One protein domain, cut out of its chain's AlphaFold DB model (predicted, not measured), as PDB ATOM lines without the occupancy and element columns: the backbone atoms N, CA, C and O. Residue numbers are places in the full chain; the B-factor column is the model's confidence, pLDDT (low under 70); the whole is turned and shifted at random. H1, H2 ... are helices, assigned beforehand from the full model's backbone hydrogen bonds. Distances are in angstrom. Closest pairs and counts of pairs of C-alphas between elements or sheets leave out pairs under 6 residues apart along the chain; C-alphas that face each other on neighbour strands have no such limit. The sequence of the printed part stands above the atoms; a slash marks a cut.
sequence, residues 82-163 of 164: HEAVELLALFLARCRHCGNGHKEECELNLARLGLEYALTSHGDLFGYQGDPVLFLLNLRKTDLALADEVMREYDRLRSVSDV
ATOM      1  N   HIS A  82      38.952-103.171  79.709       79.81
ATOM      2  CA  HIS A  82      39.569-101.977  79.143       79.81
ATOM      3  C   HIS A  82      40.360-102.276  77.863       79.81
ATOM      4  O   HIS A  82      40.105-101.666  76.830       79.81
ATOM      5  N   GLU A  83      41.260-103.262  77.896       76.81
ATOM      6  CA  GLU A  83      42.030-103.671  76.713       76.81
ATOM      7  C   GLU A  83      41.110-104.167  75.582       76.81
ATOM      8  O   GLU A  83      41.352-103.880  74.413       76.81
ATOM      9  N   ALA A  84      40.024-104.880  75.900       78.19
ATOM     10  CA  ALA A  84      39.068-105.334  74.888       78.19
ATOM     11  C   ALA A  84      38.318-104.164  74.221       78.19
ATOM     12  O   ALA A  84      38.119-104.184  73.004       78.19
ATOM     13  N   VAL A  85      37.948-103.134  74.991       85.69
ATOM     14  CA  VAL A  85      37.345-101.892  74.478       85.69
ATOM     15  C   VAL A  85      38.309-101.161  73.543       85.69
ATOM     16  O   VAL A  85      37.922-100.810  72.428       85.69
ATOM     17  N   GLU A  86      39.567-100.982  73.953       83.56
ATOM     18  CA  GLU A  86      40.592-100.318  73.134       83.56
ATOM     19  C   GLU A  86      40.833-101.044  71.812       83.56
ATOM     20  O   GLU A  86      40.901-100.426  70.746       83.56
ATOM     21  N   LEU A  87      40.922-102.373  71.858       79.19
ATOM     22  CA  LEU A  87      41.106-103.178  70.658       79.19
ATOM     23  C   LEU A  87      39.896-103.086  69.730       79.19
ATOM     24  O   LEU A  87      40.077-102.938  68.521       79.19
ATOM     25  N   LEU A  88      38.676-103.132  70.269       85.25
ATOM     26  CA  LEU A  88      37.460-103.025  69.463       85.25
ATOM     27  C   LEU A  88      37.409-101.666  68.755       85.25
ATOM     28  O   LEU A  88      37.222-101.614  67.538       85.25
ATOM     29  N   ALA A  89      37.674-100.583  69.488       87.00
ATOM     30  CA  ALA A  89      37.773 -99.235  68.935       87.00
ATOM     31  C   ALA A  89      38.849 -99.133  67.838       87.00
ATOM     32  O   ALA A  89      38.600 -98.560  66.776       87.00
ATOM     33  N   LEU A  90      40.017 -99.752  68.040       81.88
ATOM     34  CA  LEU A  90      41.100 -99.783  67.056       81.88
ATOM     35  C   LEU A  90      40.709-100.498  65.758       81.88
ATOM     36  O   LEU A  90      41.018-100.007  64.668       81.88
ATOM     37  N   PHE A  91      40.035-101.646  65.844       81.19
ATOM     38  CA  PHE A  91      39.572-102.373  64.658       81.19
ATOM     39  C   PHE A  91      38.495-101.601  63.897       81.19
ATOM     40  O   PHE A  91      38.546-101.537  62.666       81.19
ATOM     41  N   LEU A  92      37.574-100.959  64.617       85.38
ATOM     42  CA  LEU A  92      36.569-100.080  64.026       85.38
ATOM     43  C   LEU A  92      37.221 -98.877  63.331       85.38
ATOM     44  O   LEU A  92      36.857 -98.558  62.200       85.38
ATOM     45  N   ALA A  93      38.216 -98.239  63.955       82.94
ATOM     46  CA  ALA A  93      38.923 -97.087  63.391       82.94
ATOM     47  C   ALA A  93      39.737 -97.446  62.135       82.94
ATOM     48  O   ALA A  93      39.841 -96.644  61.209       82.94
ATOM     49  N   ARG A  94      40.282 -98.669  62.074       74.75
ATOM     50  CA  ARG A  94      41.003 -99.193  60.899       74.75
ATOM     51  C   ARG A  94      40.091 -99.729  59.799       74.75
ATOM     52  O   ARG A  94      40.578-100.044  58.710       74.75
ATOM     53  N   CYS A  95      38.790 -99.853  60.052       81.75
ATOM     54  CA  CYS A  95      37.853-100.302  59.040       81.75
ATOM     55  C   CYS A  95      37.692 -99.251  57.945       81.75
ATOM     56  O   CYS A  95      37.276 -98.124  58.191       81.75
ATOM     57  N   ARG A  96      37.993 -99.653  56.707       72.25
ATOM     58  CA  ARG A  96      37.926 -98.787  55.521       72.25
ATOM     59  C   ARG A  96      36.504 -98.517  55.014       72.25
ATOM     60  O   ARG A  96      36.377 -97.956  53.937       72.25
ATOM     61  N   HIS A  97      35.477 -98.916  55.768       77.81
ATOM     62  CA  HIS A  97      34.065 -98.906  55.372       77.81
ATOM     63  C   HIS A  97      33.811 -99.698  54.080       77.81
ATOM     64  O   HIS A  97      33.989 -99.217  52.965       77.81
ATOM     65  N   CYS A  98      33.442-100.970  54.226       73.94
ATOM     66  CA  CYS A  98      33.200-101.852  53.078       73.94
ATOM     67  C   CYS A  98      31.743-101.793  52.586       73.94
ATOM     68  O   CYS A  98      31.463-102.267  51.483       73.94
ATOM     69  N   GLY A  99      30.828-101.265  53.413       75.00
ATOM     70  CA  GLY A  99      29.385-101.205  53.164       75.00
ATOM     71  C   GLY A  99      28.806-102.508  52.606       75.00
ATOM     72  O   GLY A  99      29.144-103.601  53.051       75.00
ATOM     73  N   ASN A 100      28.000-102.404  51.548       67.44
ATOM     74  CA  ASN A 100      27.368-103.552  50.880       67.44
ATOM     75  C   ASN A 100      28.362-104.543  50.236       67.44
ATOM     76  O   ASN A 100      27.970-105.637  49.841       67.44
ATOM     77  N   GLY A 101      29.640-104.171  50.101       66.50
ATOM     78  CA  GLY A 101      30.715-105.065  49.663       66.50
ATOM     79  C   GLY A 101      31.354-105.855  50.808       66.50
ATOM     80  O   GLY A 101      32.344-106.560  50.586       66.50
ATOM     81  N   HIS A 102      30.844-105.711  52.035       75.88
ATOM     82  CA  HIS A 102      31.346-106.419  53.200       75.88
ATOM     83  C   HIS A 102      31.196-107.934  53.041       75.88
ATOM     84  O   HIS A 102      30.157-108.442  52.629       75.88
ATOM     85  N   LYS A 103      32.259-108.661  53.388       71.19
ATOM     86  CA  LYS A 103      32.261-110.124  53.439       71.19
ATOM     87  C   LYS A 103      32.305-110.544  54.896       71.19
ATOM     88  O   LYS A 103      33.131-110.018  55.635       71.19
ATOM     89  N   GLU A 104      31.503-111.535  55.273       62.06
ATOM     90  CA  GLU A 104      31.480-112.072  56.642       62.06
ATOM     91  C   GLU A 104      32.878-112.495  57.123       62.06
ATOM     92  O   GLU A 104      33.244-112.275  58.274       62.06
ATOM     93  N   GLU A 105      33.709-113.007  56.212       59.56
ATOM     94  CA  GLU A 105      35.095-113.407  56.478       59.56
ATOM     95  C   GLU A 105      36.111-112.246  56.504       59.56
ATOM     96  O   GLU A 105      37.322-112.473  56.402       59.56
ATOM     97  N   CYS A 106      35.650-110.996  56.576       72.81
ATOM     98  CA  CYS A 106      36.518-109.840  56.756       72.81
ATOM     99  C   CYS A 106      37.288-109.973  58.077       72.81
ATOM    100  O   CYS A 106      36.704-110.204  59.131       72.81
ATOM    101  N   GLU A 107      38.602-109.773  58.036       64.88
ATOM    102  CA  GLU A 107      39.476-109.886  59.212       64.88
ATOM    103  C   GLU A 107      39.050-108.962  60.349       64.88
ATOM    104  O   GLU A 107      39.039-109.367  61.510       64.88
ATOM    105  N   LEU A 108      38.622-107.747  60.003       73.44
ATOM    106  CA  LEU A 108      38.097-106.783  60.964       73.44
ATOM    107  C   LEU A 108      36.761-107.237  61.551       73.44
ATOM    108  O   LEU A 108      36.522-107.007  62.729       73.44
ATOM    109  N   ASN A 109      35.916-107.913  60.767       74.50
ATOM    110  CA  ASN A 109      34.660-108.463  61.271       74.50
ATOM    111  C   ASN A 109      34.898-109.624  62.241       74.50
ATOM    112  O   ASN A 109      34.271-109.677  63.290       74.50
ATOM    113  N   LEU A 110      35.827-110.526  61.919       70.44
ATOM    114  CA  LEU A 110      36.182-111.649  62.789       70.44
ATOM    115  C   LEU A 110      36.837-111.170  64.095       70.44
ATOM    116  O   LEU A 110      36.506-111.666  65.170       70.44
ATOM    117  N   ALA A 111      37.719-110.169  64.010       72.00
ATOM    118  CA  ALA A 111      38.317-109.507  65.169       72.00
ATOM    119  C   ALA A 111      37.269-108.826  66.057       72.00
ATOM    120  O   ALA A 111      37.233-109.067  67.263       72.00
ATOM    121  N   ARG A 112      36.390-108.026  65.440       80.44
ATOM    122  CA  ARG A 112      35.244-107.379  66.088       80.44
ATOM    123  C   ARG A 112      34.370-108.409  66.807       80.44
ATOM    124  O   ARG A 112      34.108-108.256  67.994       80.44
ATOM    125  N   LEU A 113      33.994-109.485  66.115       74.25
ATOM    126  CA  LEU A 113      33.120-110.523  66.649       74.25
ATOM    127  C   LEU A 113      33.718-111.209  67.883       74.25
ATOM    128  O   LEU A 113      33.020-111.398  68.875       74.25
ATOM    129  N   GLY A 114      35.013-111.541  67.851       71.12
ATOM    130  CA  GLY A 114      35.707-112.075  69.023       71.12
ATOM    131  C   GLY A 114      35.626-111.117  70.213       71.12
ATOM    132  O   GLY A 114      35.222-111.513  71.303       71.12
ATOM    133  N   LEU A 115      35.939-109.839  70.002       74.94
ATOM    134  CA  LEU A 115      35.921-108.830  71.064       74.94
ATOM    135  C   LEU A 115      34.510-108.575  71.619       74.94
ATOM    136  O   LEU A 115      34.358-108.400  72.824       74.94
ATOM    137  N   GLU A 116      33.475-108.640  70.783       74.25
ATOM    138  CA  GLU A 116      32.077-108.591  71.231       74.25
ATOM    139  C   GLU A 116      31.707-109.746  72.154       74.25
ATOM    140  O   GLU A 116      31.110-109.505  73.207       74.25
ATOM    141  N   TYR A 117      32.110-110.975  71.811       69.88
ATOM    142  CA  TYR A 117      31.916-112.130  72.687       69.88
ATOM    143  C   TYR A 117      32.592-111.923  74.048       69.88
ATOM    144  O   TYR A 117      31.981-112.211  75.076       69.88
ATOM    145  N   ALA A 118      33.813-111.373  74.080       69.12
ATOM    146  CA  ALA A 118      34.495-111.067  75.343       69.12
ATOM    147  C   ALA A 118      33.798-109.974  76.166       69.12
ATOM    148  O   ALA A 118      33.802-110.043  77.394       69.12
ATOM    149  N   LEU A 119      33.233-108.956  75.516       75.12
ATOM    150  CA  LEU A 119      32.678-107.783  76.195       75.12
ATOM    151  C   LEU A 119      31.227-107.966  76.640       75.12
ATOM    152  O   LEU A 119      30.831-107.397  77.658       75.12
ATOM    153  N   THR A 120      30.442-108.737  75.888       69.12
ATOM    154  CA  THR A 120      28.985-108.825  76.069       69.12
ATOM    155  C   THR A 120      28.493-110.234  76.401       69.12
ATOM    156  O   THR A 120      27.310-110.412  76.671       69.12
ATOM    157  N   SER A 121      29.376-111.244  76.408       63.31
ATOM    158  CA  SER A 121      29.028-112.676  76.553       63.31
ATOM    159  C   SER A 121      28.090-113.228  75.465       63.31
ATOM    160  O   SER A 121      27.716-114.399  75.491       63.31
ATOM    161  N   HIS A 122      27.747-112.404  74.478       58.69
ATOM    162  CA  HIS A 122      27.011-112.739  73.272       58.69
ATOM    163  C   HIS A 122      27.825-112.238  72.074       58.69
ATOM    164  O   HIS A 122      28.672-111.361  72.209       58.69
ATOM    165  N   GLY A 123      27.610-112.803  70.894       58.09
ATOM    166  CA  GLY A 123      28.275-112.334  69.684       58.09
ATOM    167  C   GLY A 123      27.273-112.033  68.594       58.09
ATOM    168  O   GLY A 123      26.151-112.535  68.619       58.09
ATOM    169  N   ASP A 124      27.715-111.202  67.656       65.38
ATOM    170  CA  ASP A 124      27.004-110.824  66.439       65.38
ATOM    171  C   ASP A 124      25.547-110.400  66.654       65.38
ATOM    172  O   ASP A 124      24.637-110.874  65.979       65.38
ATOM    173  N   LEU A 125      25.310-109.480  67.593       61.25
ATOM    174  CA  LEU A 125      23.949-109.078  67.967       61.25
ATOM    175  C   LEU A 125      23.136-108.502  66.790       61.25
ATOM    176  O   LEU A 125      21.909-108.584  66.807       61.25
ATOM    177  N   PHE A 126      23.797-107.927  65.776       66.12
ATOM    178  CA  PHE A 126      23.126-107.200  64.686       66.12
ATOM    179  C   PHE A 126      23.686-107.422  63.277       66.12
ATOM    180  O   PHE A 126      23.198-106.774  62.351       66.12
ATOM    181  N   GLY A 127      24.669-108.307  63.086       69.12
ATOM    182  CA  GLY A 127      25.344-108.494  61.798       69.12
ATOM    183  C   GLY A 127      26.130-107.251  61.364       69.12
ATOM    184  O   GLY A 127      25.573-106.189  61.077       69.12
ATOM    185  N   TYR A 128      27.454-107.349  61.285       78.62
ATOM    186  CA  TYR A 128      28.264-106.206  60.862       78.62
ATOM    187  C   TYR A 128      28.157-105.952  59.356       78.62
ATOM    188  O   TYR A 128      28.570-106.771  58.542       78.62
ATOM    189  N   GLN A 129      27.659-104.774  58.985       80.06
ATOM    190  CA  GLN A 129      27.461-104.365  57.588       80.06
ATOM    191  C   GLN A 129      28.681-103.640  56.996       80.06
ATOM    192  O   GLN A 129      28.566-102.875  56.043       80.06
ATOM    193  N   GLY A 130      29.863-103.812  57.597       82.00
ATOM    194  CA  GLY A 130      31.072-103.121  57.153       82.00
ATOM    195  C   GLY A 130      31.084-101.614  57.416       82.00
ATOM    196  O   GLY A 130      31.908-100.933  56.813       82.00
ATOM    197  N   ASP A 131      30.204-101.108  58.284       87.25
ATOM    198  CA  ASP A 131      30.099 -99.698  58.669       87.25
ATOM    199  C   ASP A 131      30.328 -99.545  60.189       87.25
ATOM    200  O   ASP A 131      29.470 -99.944  60.986       87.25
ATOM    201  N   PRO A 132      31.471 -98.969  60.609       87.62
ATOM    202  CA  PRO A 132      31.789 -98.761  62.021       87.62
ATOM    203  C   PRO A 132      30.802 -97.861  62.767       87.62
ATOM    204  O   PRO A 132      30.530 -98.094  63.942       87.62
ATOM    205  N   VAL A 133      30.258 -96.838  62.105       88.94
ATOM    206  CA  VAL A 133      29.333 -95.884  62.728       88.94
ATOM    207  C   VAL A 133      27.991 -96.562  62.961       88.94
ATOM    208  O   VAL A 133      27.441 -96.491  64.059       88.94
ATOM    209  N   LEU A 134      27.488 -97.288  61.959       88.25
ATOM    210  CA  LEU A 134      26.262 -98.070  62.104       88.25
ATOM    211  C   LEU A 134      26.402 -99.140  63.192       88.25
ATOM    212  O   LEU A 134      25.467 -99.363  63.962       88.25
ATOM    213  N   PHE A 135      27.575 -99.768  63.290       88.19
ATOM    214  CA  PHE A 135      27.877-100.700  64.370       88.19
ATOM    215  C   PHE A 135      27.767-100.040  65.750       88.19
ATOM    216  O   PHE A 135      27.032-100.547  66.593       88.19
ATOM    217  N   LEU A 136      28.426 -98.898  65.969       89.44
ATOM    218  CA  LEU A 136      28.379 -98.175  67.248       89.44
ATOM    219  C   LEU A 136      26.952 -97.736  67.608       89.44
ATOM    220  O   LEU A 136      26.531 -97.868  68.757       89.44
ATOM    221  N   LEU A 137      26.169 -97.288  66.621       89.50
ATOM    222  CA  LEU A 137      24.753 -96.957  66.810       89.50
ATOM    223  C   LEU A 137      23.920 -98.172  67.230       89.50
ATOM    224  O   LEU A 137      23.021 -98.036  68.059       89.50
ATOM    225  N   ASN A 138      24.193 -99.348  66.666       87.62
ATOM    226  CA  ASN A 138      23.504-100.579  67.044       87.62
ATOM    227  C   ASN A 138      23.945-101.077  68.423       87.62
ATOM    228  O   ASN A 138      23.086-101.422  69.229       87.62
ATOM    229  N   LEU A 139      25.242-101.021  68.733       87.62
ATOM    230  CA  LEU A 139      25.771-101.362  70.052       87.62
ATOM    231  C   LEU A 139      25.120-100.510  71.147       87.62
ATOM    232  O   LEU A 139      24.716-101.031  72.181       87.62
ATOM    233  N   ARG A 140      24.915 -99.217  70.878       90.12
ATOM    234  CA  ARG A 140      24.259 -98.286  71.802       90.12
ATOM    235  C   ARG A 140      22.808 -98.654  72.126       90.12
ATOM    236  O   ARG A 140      22.327 -98.302  73.199       90.12
ATOM    237  N   LYS A 141      22.106 -99.358  71.228       87.56
ATOM    238  CA  LYS A 141      20.731 -99.838  71.469       87.56
ATOM    239  C   LYS A 141      20.686-100.996  72.468       87.56
ATOM    240  O   LYS A 141      19.647-101.199  73.086       87.56
ATOM    241  N   THR A 142      21.776-101.751  72.610       83.31
ATOM    242  CA  THR A 142      21.863-102.912  73.513       83.31
ATOM    243  C   THR A 142      22.645-102.645  74.780       83.31
ATOM    244  O   THR A 142      22.261-103.127  75.839       83.31
ATOM    245  N   ASP A 143      23.733-101.892  74.678       87.44
ATOM    246  CA  ASP A 143      24.622-101.581  75.787       87.44
ATOM    247  C   ASP A 143      25.158-100.157  75.607       87.44
ATOM    248  O   ASP A 143      26.172 -99.909  74.951       87.44
ATOM    249  N   LEU A 144      24.418 -99.203  76.171       90.62
ATOM    250  CA  LEU A 144      24.751 -97.781  76.122       90.62
ATOM    251  C   LEU A 144      26.116 -97.496  76.762       90.62
ATOM    252  O   LEU A 144      26.886 -96.710  76.219       90.62
ATOM    253  N   ALA A 145      26.427 -98.146  77.887       91.62
ATOM    254  CA  ALA A 145      27.665 -97.903  78.620       91.62
ATOM    255  C   ALA A 145      28.882 -98.378  77.820       91.62
ATOM    256  O   ALA A 145      29.844 -97.627  77.651       91.62
ATOM    257  N   LEU A 146      28.812 -99.593  77.265       89.19
ATOM    258  CA  LEU A 146      29.867-100.116  76.405       89.19
ATOM    259  C   LEU A 146      30.008 -99.295  75.120       89.19
ATOM    260  O   LEU A 146      31.127 -99.000  74.708       89.19
ATOM    261  N   ALA A 147      28.900 -98.896  74.493       91.44
ATOM    262  CA  ALA A 147      28.951 -98.052  73.306       91.44
ATOM    263  C   ALA A 147      29.647 -96.717  73.591       91.44
ATOM    264  O   ALA A 147      30.504 -96.307  72.814       91.44
ATOM    265  N   ASP A 148      29.332 -96.067  74.712       94.56
ATOM    266  CA  ASP A 148      29.969 -94.810  75.107       94.56
ATOM    267  C   ASP A 148      31.468 -94.997  75.410       94.56
ATOM    268  O   ASP A 148      32.275 -94.133  75.063       94.56
ATOM    269  N   GLU A 149      31.868 -96.117  76.020       94.94
ATOM    270  CA  GLU A 149      33.281 -96.484  76.215       94.94
ATOM    271  C   GLU A 149      34.023 -96.641  74.880       94.94
ATOM    272  O   GLU A 149      35.058 -96.005  74.671       94.94
ATOM    273  N   VAL A 150      33.474 -97.437  73.958       91.94
ATOM    274  CA  VAL A 150      34.090 -97.709  72.652       91.94
ATOM    275  C   VAL A 150      34.108 -96.453  71.776       91.94
ATOM    276  O   VAL A 150      35.107 -96.209  71.105       91.94
ATOM    277  N   MET A 151      33.052 -95.630  71.794       93.88
ATOM    278  CA  MET A 151      32.990 -94.374  71.033       93.88
ATOM    279  C   MET A 151      34.070 -93.387  71.472       93.88
ATOM    280  O   MET A 151      34.766 -92.843  70.618       93.88
ATOM    281  N   ARG A 152      34.268 -93.194  72.786       94.81
ATOM    282  CA  ARG A 152      35.329 -92.303  73.293       94.81
ATOM    283  C   ARG A 152      36.701 -92.699  72.757       94.81
ATOM    284  O   ARG A 152      37.478 -91.845  72.337       94.81
ATOM    285  N   GLU A 153      36.985 -93.994  72.764       92.50
ATOM    286  CA  GLU A 153      38.275 -94.513  72.327       92.50
ATOM    287  C   GLU A 153      38.421 -94.501  70.798       92.50
ATOM    288  O   GLU A 153      39.483 -94.178  70.264       92.50
ATOM    289  N   TYR A 154      37.330 -94.758  70.075       90.31
ATOM    290  CA  TYR A 154      37.261 -94.633  68.621       90.31
ATOM    291  C   TYR A 154      37.565 -93.201  68.159       90.31
ATOM    292  O   TYR A 154      38.423 -93.004  67.294       90.31
ATOM    293  N   ASP A 155      36.927 -92.200  68.772       90.88
ATOM    294  CA  ASP A 155      37.144 -90.783  68.465       90.88
ATOM    295  C   ASP A 155      38.585 -90.360  68.772       90.88
ATOM    296  O   ASP A 155      39.237 -89.699  67.955       90.88
ATOM    297  N   ARG A 156      39.131 -90.814  69.912       91.06
ATOM    298  CA  ARG A 156      40.535 -90.592  70.282       91.06
ATOM    299  C   ARG A 156      41.477 -91.102  69.190       91.06
ATOM    300  O   ARG A 156      42.342 -90.358  68.733       91.06
ATOM    301  N   LEU A 157      41.298 -92.337  68.727       85.69
ATOM    302  CA  LEU A 157      42.163 -92.959  67.718       85.69
ATOM    303  C   LEU A 157      42.048 -92.302  66.333       85.69
ATOM    304  O   LEU A 157      43.047 -92.190  65.615       85.69
ATOM    305  N   ARG A 158      40.856 -91.828  65.956       80.81
ATOM    306  CA  ARG A 158      40.653 -91.094  64.698       80.81
ATOM    307  C   ARG A 158      41.263 -89.700  64.724       80.81
ATOM    308  O   ARG A 158      41.936 -89.333  63.768       80.81
ATOM    309  N   SER A 159      41.132 -88.981  65.839       75.44
ATOM    310  CA  SER A 159      41.729 -87.648  66.004       75.44
ATOM    311  C   SER A 159      43.258 -87.651  65.876       75.44
ATOM    312  O   SER A 159      43.841 -86.692  65.386       75.44
ATOM    313  N   VAL A 160      43.912 -88.758  66.246       60.56
ATOM    314  CA  VAL A 160      45.362 -88.963  66.077       60.56
ATOM    315  C   VAL A 160      45.728 -89.332  64.630       60.56
ATOM    316  O   VAL A 160      46.848 -89.083  64.190       60.56
ATOM    317  N   SER A 161      44.795 -89.918  63.877       52.56
ATOM    318  CA  SER A 161      45.012 -90.370  62.495       52.56
ATOM    319  C   SER A 161      44.792 -89.263  61.454       52.56
ATOM    320  O   SER A 161      45.365 -89.350  60.371       52.56
ATOM    321  N   ASP A 162      44.024 -88.221  61.797       44.72
ATOM    322  CA  ASP A 162      43.718 -87.058  60.946       44.72
ATOM    323  C   ASP A 162      44.780 -85.927  61.031       44.72
ATOM    324  O   ASP A 162      44.602 -84.860  60.448       44.72
ATOM    325  N   VAL A 163      45.917 -86.149  61.712       37.44
ATOM    326  CA  VAL A 163      47.075 -85.219  61.765       37.44
ATOM    327  C   VAL A 163      48.181 -85.644  60.781       37.44
ATOM    328  O   VAL A 163      49.361 -85.698  61.126       37.44
TER     329      VAL A 163
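Overview. This is residues 82 to 163 of the 164 residues of an uncharacterized protein of Heliomicrobium undosum (UniProt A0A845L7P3). Two helical hairpins, H1 with H2 and H3 with H4, pack together through H1 and H4, which cross steeply; H2 and H3 stay apart from each other. H3 packs on residues 146 to 151 of H4, and two long links join H1 to H2 and H2 to H3. The printed part has 82 residues with four named helices, in the order H1, H2, H3, H4, and no named strand; the class is all helix. It is compact, with a radius of gyration of the C-alphas of 11.7 A, and its rounded outline spans 31 by 28 by 20 A.

Arrangement. H1, residues 82 to 94, and H2, residues 107 to 120, form a helical hairpin. They touch at a shallow tilt of 28 degrees, opposite ways, and their closest C-alphas are those of Leu 88 and Arg 112, 5.9 A apart. H1 also touches H4, residues 144 to 161, at a steep tilt of 54 degrees, the same way, with the C-alphas of Ala 89 and Tyr 154 closest at 4.6 A. H3, residues 132 to 142, is close to H1 but not clearly touching it; the closest C-alphas, those of Leu 92 and Pro 132, are 5.3 A apart. H3 and H4 form the second helical hairpin, at a shallow tilt of 18 degrees, opposite ways. H4 touches H3 with residues 146 to 151 alone, and the closest C-alphas are those of Arg 140 and Ala 147, 4.9 A apart. H2 and H3 are apart, and H2 and H4 are only just apart, 8.2 A at the closest. The helix packing is only just mostly aligned, with 2 of 3 touching pairs at a shallow tilt. In H1, H2 and H4 every O i to N i+4 pair is within hydrogen-bond range; in H3 5 of 7 are.

Along the chain. H1 begins with C-alpha 82 at (39.569, -101.977, 79.143) and is 18.5 A long from first to last C-alpha. H2 is 19.9 A long and begins with C-alpha 107 at (39.476, -109.886, 59.212). H3 is 15.7 A long. H4, the longest with 18 residues, measures 25.5 A and ends with C-alpha 161 at (45.012, -90.370, 62.495).

Size, cuts and confidence. The two C-alphas farthest apart are those of Ser 121 and Val 163, at 36.0 A. The printed part has no cut. The link from H1 to H2, residues 95 to 106, is long, and its C-alphas lie 9 to 17 A from the mean of all C-alphas. The link from H2 to H3 is also long, with 11 residues, and the link from H3 to H4 is tight, with 1 residue. The mean pLDDT of the printed part is 77.9; 19 residues are under 70, among them residues 120 to 127 and 160 to 163.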